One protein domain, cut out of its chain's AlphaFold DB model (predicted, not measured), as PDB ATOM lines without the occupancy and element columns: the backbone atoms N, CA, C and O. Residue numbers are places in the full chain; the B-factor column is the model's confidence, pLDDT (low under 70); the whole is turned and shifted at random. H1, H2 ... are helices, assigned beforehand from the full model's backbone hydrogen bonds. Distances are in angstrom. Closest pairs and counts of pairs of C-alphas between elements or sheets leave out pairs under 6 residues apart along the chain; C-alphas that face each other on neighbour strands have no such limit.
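AT A GLANCE: This is residues 4 to 54 of the 65 residues of the protein "Ammonium transporter" of Desulfobulbaceae bacterium (UniProt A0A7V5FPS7). One long, unbent helix, H1, makes a rod, and a small head of two short helices, H2 and H3, sits past its far end, joined to it by residues 35 to 40. Residues 4 to 27 of H1 stand free. The printed part has 51 residues with three named helices, H1, H2 and H3 in that order, and no named strand; the class is all helix. It is extended, with a radius of gyration of the C-alphas of 18.4 A and spans of 58 by 21 by 15 A.

HOW THE PARTS SIT: H1, residues 4 to 34, is apart from H2, residues 41 to 46, and from H3, residues 48 to 53. H2 and H3 are close but not clearly touching; their closest C-alphas, those of Asp 43 and Thr 51, are 6.0 A apart. Their lines are about perpendicular, at 86 degrees. In H1, H2 and H3 every O i to N i+4 pair is within hydrogen-bond range.

IN THESE COORDINATES: H1 is 44.7 A long, from C-alpha 4 at (-22.207, -0.033, 8.631) to C-alpha 34 at (-23.475, -2.594, -35.935). H2 measures 8.7 A and H3 7.1 A, ending at C-alpha 53 at (-4.044, 8.601, -42.469).

THE WHOLE: The C-alphas farthest apart, those of Ala 4 and Gly 54, are 58.2 A apart. The printed part has no cut. The link from H1 to H2 is short and that from H2 to H3 tight. Mean pLDDT of the printed part is 96.1, and no printed residue is under 70.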
ATOM      1  N   ALA A   4     -21.359  -0.873   9.475       94.56
ATOM      2  CA  ALA A   4     -22.207  -0.033   8.631       94.56
ATOM      3  C   ALA A   4     -21.416   0.764   7.576       94.56
ATOM      4  O   ALA A   4     -21.834   0.830   6.425       94.56
ATOM      5  N   ILE A   5     -20.255   1.326   7.934       97.06
ATOM      6  CA  ILE A   5     -19.416   2.070   6.981       97.06
ATOM      7  C   ILE A   5     -18.871   1.125   5.906       97.06
ATOM      8  O   ILE A   5     -18.912   1.459   4.726       97.06
ATOM      9  N   ILE A   6     -18.400  -0.063   6.294       97.06
ATOM     10  CA  ILE A   6     -17.862  -1.056   5.351       97.06
ATOM     11  C   ILE A   6     -18.950  -1.507   4.370       97.06
ATOM     12  O   ILE A   6     -18.705  -1.545   3.166       97.06
ATOM     13  N   THR A   7     -20.164  -1.779   4.857       97.31
ATOM     14  CA  THR A   7     -21.300  -2.160   4.008       97.31
ATOM     15  C   THR A   7     -21.618  -1.087   2.967       97.31
ATOM     16  O   THR A   7     -21.764  -1.414   1.790       97.31
ATOM     17  N   THR A   8     -21.657   0.190   3.356       97.81
ATOM     18  CA  THR A   8     -21.895   1.295   2.414       97.81
ATOM     19  C   THR A   8     -20.825   1.362   1.324       97.81
ATOM     20  O   THR A   8     -21.158   1.548   0.155       97.81
ATOM     21  N   GLN A   9     -19.549   1.158   1.671       98.19
ATOM     22  CA  GLN A   9     -18.468   1.183   0.680       98.19
ATOM     23  C   GLN A   9     -18.555   0.017  -0.306       98.19
ATOM     24  O   GLN A   9     -18.381   0.215  -1.505       98.19
ATOM     25  N   VAL A  10     -18.881  -1.187   0.172       98.38
ATOM     26  CA  VAL A  10     -19.071  -2.357  -0.700       98.38
ATOM     27  C   VAL A  10     -20.204  -2.114  -1.697       98.38
ATOM     28  O   VAL A  10     -20.038  -2.384  -2.885       98.38
ATOM     29  N   ILE A  11     -21.325  -1.543  -1.245       98.56
ATOM     30  CA  ILE A  11     -22.437  -1.177  -2.131       98.56
ATOM     31  C   ILE A  11     -21.975  -0.159  -3.179       98.56
ATOM     32  O   ILE A  11     -22.262  -0.336  -4.360       98.56
ATOM     33  N   GLY A  12     -21.227   0.868  -2.768       98.56
ATOM     34  CA  GLY A  12     -20.689   1.879  -3.678       98.56
ATOM     35  C   GLY A  12     -19.774   1.291  -4.753       98.56
ATOM     36  O   GLY A  12     -19.945   1.593  -5.932       98.56
ATOM     37  N   ILE A  13     -18.853   0.401  -4.369       98.56
ATOM     38  CA  ILE A  13     -17.940  -0.282  -5.298       98.56
ATOM     39  C   ILE A  13     -18.731  -1.100  -6.319       98.56
ATOM     40  O   ILE A  13     -18.490  -0.989  -7.521       98.56
ATOM     41  N   ILE A  14     -19.694  -1.898  -5.854       98.75
ATOM     42  CA  ILE A  14     -20.502  -2.752  -6.729       98.75
ATOM     43  C   ILE A  14     -21.352  -1.900  -7.676       98.75
ATOM     44  O   ILE A  14     -21.398  -2.183  -8.872       98.75
ATOM     45  N   ALA A  15     -21.984  -0.838  -7.175       98.69
ATOM     46  CA  ALA A  15     -22.792   0.061  -7.990       98.69
ATOM     47  C   ALA A  15     -21.955   0.752  -9.077       98.69
ATOM     48  O   ALA A  15     -22.344   0.749 -10.245       98.69
ATOM     49  N   ALA A  16     -20.785   1.287  -8.716       98.69
ATOM     50  CA  ALA A  16     -19.879   1.928  -9.664       98.69
ATOM     51  C   ALA A  16     -19.356   0.937 -10.713       98.69
ATOM     52  O   ALA A  16     -19.335   1.264 -11.898       98.69
ATOM     53  N   PHE A  17     -18.985  -0.279 -10.300       98.69
ATOM     54  CA  PHE A  17     -18.526  -1.321 -11.217       98.69
ATOM     55  C   PHE A  17     -19.625  -1.730 -12.198       98.69
ATOM     56  O   PHE A  17     -19.400  -1.692 -13.403       98.69
ATOM     57  N   ILE A  18     -20.821  -2.072 -11.705       98.75
ATOM     58  CA  ILE A  18     -21.947  -2.477 -12.557       98.75
ATOM     59  C   ILE A  18     -22.305  -1.360 -13.534       98.75
ATOM     60  O   ILE A  18     -22.534  -1.633 -14.709       98.75
ATOM     61  N   TRP A  19     -22.320  -0.108 -13.076       98.56
ATOM     62  CA  TRP A  19     -22.609   1.019 -13.949       98.56
ATOM     63  C   TRP A  19     -21.526   1.203 -15.012       98.56
ATOM     64  O   TRP A  19     -21.828   1.144 -16.201       98.56
ATOM     65  N   ALA A  20     -20.267   1.382 -14.611       98.62
ATOM     66  CA  ALA A  20     -19.185   1.684 -15.541       98.62
ATOM     67  C   ALA A  20     -18.915   0.515 -16.496       98.62
ATOM     68  O   ALA A  20     -18.947   0.697 -17.711       98.62
ATOM     69  N   PHE A  21     -18.711  -0.692 -15.964       98.62
ATOM     70  CA  PHE A  21     -18.447  -1.873 -16.782       98.62
ATOM     71  C   PHE A  21     -19.679  -2.279 -17.590       98.62
ATOM     72  O   PHE A  21     -19.564  -2.528 -18.785       98.62
ATOM     73  N   GLY A  22     -20.862  -2.321 -16.971       98.75
ATOM     74  CA  GLY A  22     -22.086  -2.769 -17.634       98.75
ATOM     75  C   GLY A  22     -22.497  -1.856 -18.786       98.75
ATOM     76  O   GLY A  22     -22.742  -2.339 -19.890       98.75
ATOM     77  N   THR A  23     -22.521  -0.538 -18.567       98.56
ATOM     78  CA  THR A  23     -22.901   0.407 -19.629       98.56
ATOM     79  C   THR A  23     -21.850   0.474 -20.735       98.56
ATOM     80  O   THR A  23     -22.223   0.416 -21.906       98.56
ATOM     81  N   ALA A  24     -20.553   0.503 -20.398       98.50
ATOM     82  CA  ALA A  24     -19.480   0.472 -21.390       98.50
ATOM     83  C   ALA A  24     -19.513  -0.821 -22.213       98.50
ATOM     84  O   ALA A  24     -19.444  -0.768 -23.438       98.50
ATOM     85  N   PHE A  25     -19.679  -1.978 -21.564       98.56
ATOM     86  CA  PHE A  25     -19.762  -3.262 -22.253       98.56
ATOM     87  C   PHE A  25     -20.936  -3.298 -23.231       98.56
ATOM     88  O   PHE A  25     -20.746  -3.664 -24.388       98.56
ATOM     89  N   ILE A  26     -22.131  -2.879 -22.800       98.62
ATOM     90  CA  ILE A  26     -23.311  -2.835 -23.672       98.62
ATOM     91  C   ILE A  26     -23.071  -1.882 -24.850       98.62
ATOM     92  O   ILE A  26     -23.264  -2.284 -25.995       98.62
ATOM     93  N   LEU A  27     -22.612  -0.655 -24.589       98.38
ATOM     94  CA  LEU A  27     -22.362   0.350 -25.624       98.38
ATOM     95  C   LEU A  27     -21.351  -0.148 -26.663       98.38
ATOM     96  O   LEU A  27     -21.647  -0.176 -27.858       98.38
ATOM     97  N   PHE A  28     -20.174  -0.584 -26.215       98.38
ATOM     98  CA  PHE A  28     -19.117  -1.048 -27.108       98.38
ATOM     99  C   PHE A  28     -19.499  -2.335 -27.838       98.38
ATOM    100  O   PHE A  28     -19.156  -2.494 -29.009       98.38
ATOM    101  N   LYS A  29     -20.268  -3.233 -27.208       98.31
ATOM    102  CA  LYS A  29     -20.780  -4.430 -27.883       98.31
ATOM    103  C   LYS A  29     -21.763  -4.070 -28.993       98.31
ATOM    104  O   LYS A  29     -21.672  -4.645 -30.072       98.31
ATOM    105  N   VAL A  30     -22.666  -3.117 -28.759       98.56
ATOM    106  CA  VAL A  30     -23.607  -2.641 -29.784       98.56
ATOM    107  C   VAL A  30     -22.860  -1.999 -30.954       98.56
ATOM    108  O   VAL A  30     -23.135  -2.347 -32.100       98.56
ATOM    109  N   ILE A  31     -21.876  -1.134 -30.691       98.38
ATOM    110  CA  ILE A  31     -21.042  -0.528 -31.745       98.38
ATOM    111  C   ILE A  31     -20.317  -1.616 -32.548       98.38
ATOM    112  O   ILE A  31     -20.393  -1.644 -33.775       98.38
ATOM    113  N   SER A  32     -19.696  -2.576 -31.855       97.38
ATOM    114  CA  SER A  32     -18.992  -3.698 -32.481       97.38
ATOM    115  C   SER A  32     -19.883  -4.552 -33.381       97.38
ATOM    116  O   SER A  32     -19.377  -5.090 -34.359       97.38
ATOM    117  N   LEU A  33     -21.169  -4.711 -33.053       97.50
ATOM    118  CA  LEU A  33     -22.106  -5.523 -33.835       97.50
ATOM    119  C   LEU A  33     -22.764  -4.758 -34.990       97.50
ATOM    120  O   LEU A  33     -23.327  -5.392 -35.875       97.50
ATOM    121  N   THR A  34     -22.748  -3.425 -34.962       98.12
ATOM    122  CA  THR A  34     -23.475  -2.594 -35.935       98.12
ATOM    123  C   THR A  34     -22.560  -2.017 -37.005       98.12
ATOM    124  O   THR A  34     -22.805  -2.236 -38.185       98.12
ATOM    125  N   ILE A  35     -21.514  -1.297 -36.600       96.12
ATOM    126  CA  ILE A  35     -20.605  -0.590 -37.518       96.12
ATOM    127  C   ILE A  35     -19.156  -1.073 -37.428       96.12
ATOM    128  O   ILE A  35     -18.345  -0.721 -38.274       96.12
ATOM    129  N   GLY A  36     -18.840  -1.897 -36.428       94.88
ATOM    130  CA  GLY A  36     -17.471  -2.304 -36.123       94.88
ATOM    131  C   GLY A  36     -16.805  -1.323 -35.157       94.88
ATOM    132  O   GLY A  36     -16.923  -0.110 -35.285       94.88
ATOM    133  N   LEU A  37     -16.142  -1.863 -34.131       96.44
ATOM    134  CA  LEU A  37     -15.452  -1.073 -33.100       96.44
ATOM    135  C   LEU A  37     -13.934  -1.012 -33.324       96.44
ATOM    136  O   LEU A  37     -13.278  -0.094 -32.841       96.44
ATOM    137  N   ARG A  38     -13.375  -2.007 -34.013       95.12
ATOM    138  CA  ARG A  38     -11.939  -2.179 -34.246       95.12
ATOM    139  C   ARG A  38     -11.713  -2.361 -35.743       95.12
ATOM    140  O   ARG A  38     -12.564  -2.946 -36.410       95.12
ATOM    141  N   ILE A  39     -10.587  -1.847 -36.227       94.50
ATOM    142  CA  ILE A  39     -10.110  -2.051 -37.599       94.50
ATOM    143  C   ILE A  39      -9.797  -3.533 -37.857       94.50
ATOM    144  O   ILE A  39      -9.814  -4.348 -36.928       94.50
ATOM    145  N   SER A  40      -9.543  -3.892 -39.115       93.81
ATOM    146  CA  SER A  40      -9.177  -5.266 -39.466       93.81
ATOM    147  C   SER A  40      -7.839  -5.669 -38.826       93.81
ATOM    148  O   SER A  40      -7.009  -4.818 -38.509       93.81
ATOM    149  N   GLU A  41      -7.615  -6.974 -38.627       94.94
ATOM    150  CA  GLU A  41      -6.336  -7.474 -38.093       94.94
ATOM    151  C   GLU A  41      -5.157  -7.097 -39.005       94.94
ATOM    152  O   GLU A  41      -4.080  -6.776 -38.514       94.94
ATOM    153  N   GLU A  42      -5.368  -7.090 -40.324       94.38
ATOM    154  CA  GLU A  42      -4.366  -6.657 -41.303       94.38
ATOM    155  C   GLU A  42      -4.020  -5.175 -41.125       94.38
ATOM    156  O   GLU A  42      -2.842  -4.825 -41.016       94.38
ATOM    157  N   ASP A  43      -5.039  -4.317 -41.011       93.88
ATOM    158  CA  ASP A  43      -4.827  -2.881 -40.841       93.88
ATOM    159  C   ASP A  43      -4.173  -2.557 -39.494       93.88
ATOM    160  O   ASP A  43      -3.371  -1.629 -39.384       93.88
ATOM    161  N   GLU A  44      -4.488  -3.332 -38.456       93.62
ATOM    162  CA  GLU A  44      -3.868  -3.189 -37.142       93.62
ATOM    163  C   GLU A  44      -2.385  -3.573 -37.159       93.62
ATOM    164  O   GLU A  44      -1.574  -2.895 -36.527       93.62
ATOM    165  N   MET A  45      -2.019  -4.616 -37.909       92.94
ATOM    166  CA  MET A  45      -0.625  -5.026 -38.086       92.94
ATOM    167  C   MET A  45       0.183  -4.020 -38.910       92.94
ATOM    168  O   MET A  45       1.370  -3.829 -38.644       92.94
ATOM    169  N   MET A  46      -0.444  -3.381 -39.901       90.50
ATOM    170  CA  MET A  46       0.187  -2.334 -40.708       90.50
ATOM    171  C   MET A  46       0.331  -1.016 -39.932       90.50
ATOM    172  O   MET A  46       1.325  -0.310 -40.094       90.50
ATOM    173  N   GLY A  47      -0.623  -0.714 -39.051       91.56
ATOM    174  CA  GLY A  47      -0.661   0.489 -38.227       91.56
ATOM    175  C   GLY A  47      -1.655   1.525 -38.755       91.56
ATOM    176  O   GLY A  47      -1.636   1.890 -39.930       91.56
ATOM    177  N   VAL A  48      -2.491   2.047 -37.850       92.12
ATOM    178  CA  VAL A  48      -3.625   2.936 -38.180       92.12
ATOM    179  C   VAL A  48      -3.210   4.260 -38.829       92.12
ATOM    180  O   VAL A  48      -3.966   4.849 -39.599       92.12
ATOM    181  N   ASP A  49      -1.994   4.734 -38.555       92.31
ATOM    182  CA  ASP A  49      -1.474   5.944 -39.196       92.31
ATOM    183  C   ASP A  49      -1.278   5.716 -40.704       92.31
ATOM    184  O   ASP A  49      -1.610   6.574 -41.522       92.31
ATOM    185  N   ILE A  50      -0.821   4.524 -41.097       90.25
ATOM    186  CA  ILE A  50      -0.627   4.170 -42.504       90.25
ATOM    187  C   ILE A  50      -1.980   3.900 -43.164       90.25
ATOM    188  O   ILE A  50      -2.244   4.418 -44.247       90.25
ATOM    189  N   THR A  51      -2.840   3.116 -42.517       91.50
ATOM    190  CA  THR A  51      -4.068   2.600 -43.140       91.50
ATOM    191  C   THR A  51      -5.193   3.629 -43.206       91.50
ATOM    192  O   THR A  51      -5.892   3.685 -44.214       91.50
ATOM    193  N   GLU A  52      -5.331   4.500 -42.201       89.44
ATOM    194  CA  GLU A  52      -6.376   5.539 -42.170       89.44
ATOM    195  C   GLU A  52      -5.856   6.927 -42.572       89.44
ATOM    196  O   GLU A  52      -6.585   7.713 -43.176       89.44
ATOM    197  N   HIS A  53      -4.596   7.255 -42.253       91.69
ATOM    198  CA  HIS A  53      -4.044   8.601 -42.469       91.69
ATOM    199  C   HIS A  53      -3.026   8.675 -43.616       91.69
ATOM    200  O   HIS A  53      -2.636   9.778 -44.008       91.69
ATOM    201  N   GLY A  54      -2.607   7.537 -44.185       89.31
ATOM    202  CA  GLY A  54      -1.673   7.477 -45.313       89.31
ATOM    203  C   GLY A  54      -0.273   8.009 -44.997       89.31
ATOM    204  O   GLY A  54       0.443   8.420 -45.913       89.31
TER     205      GLY A  54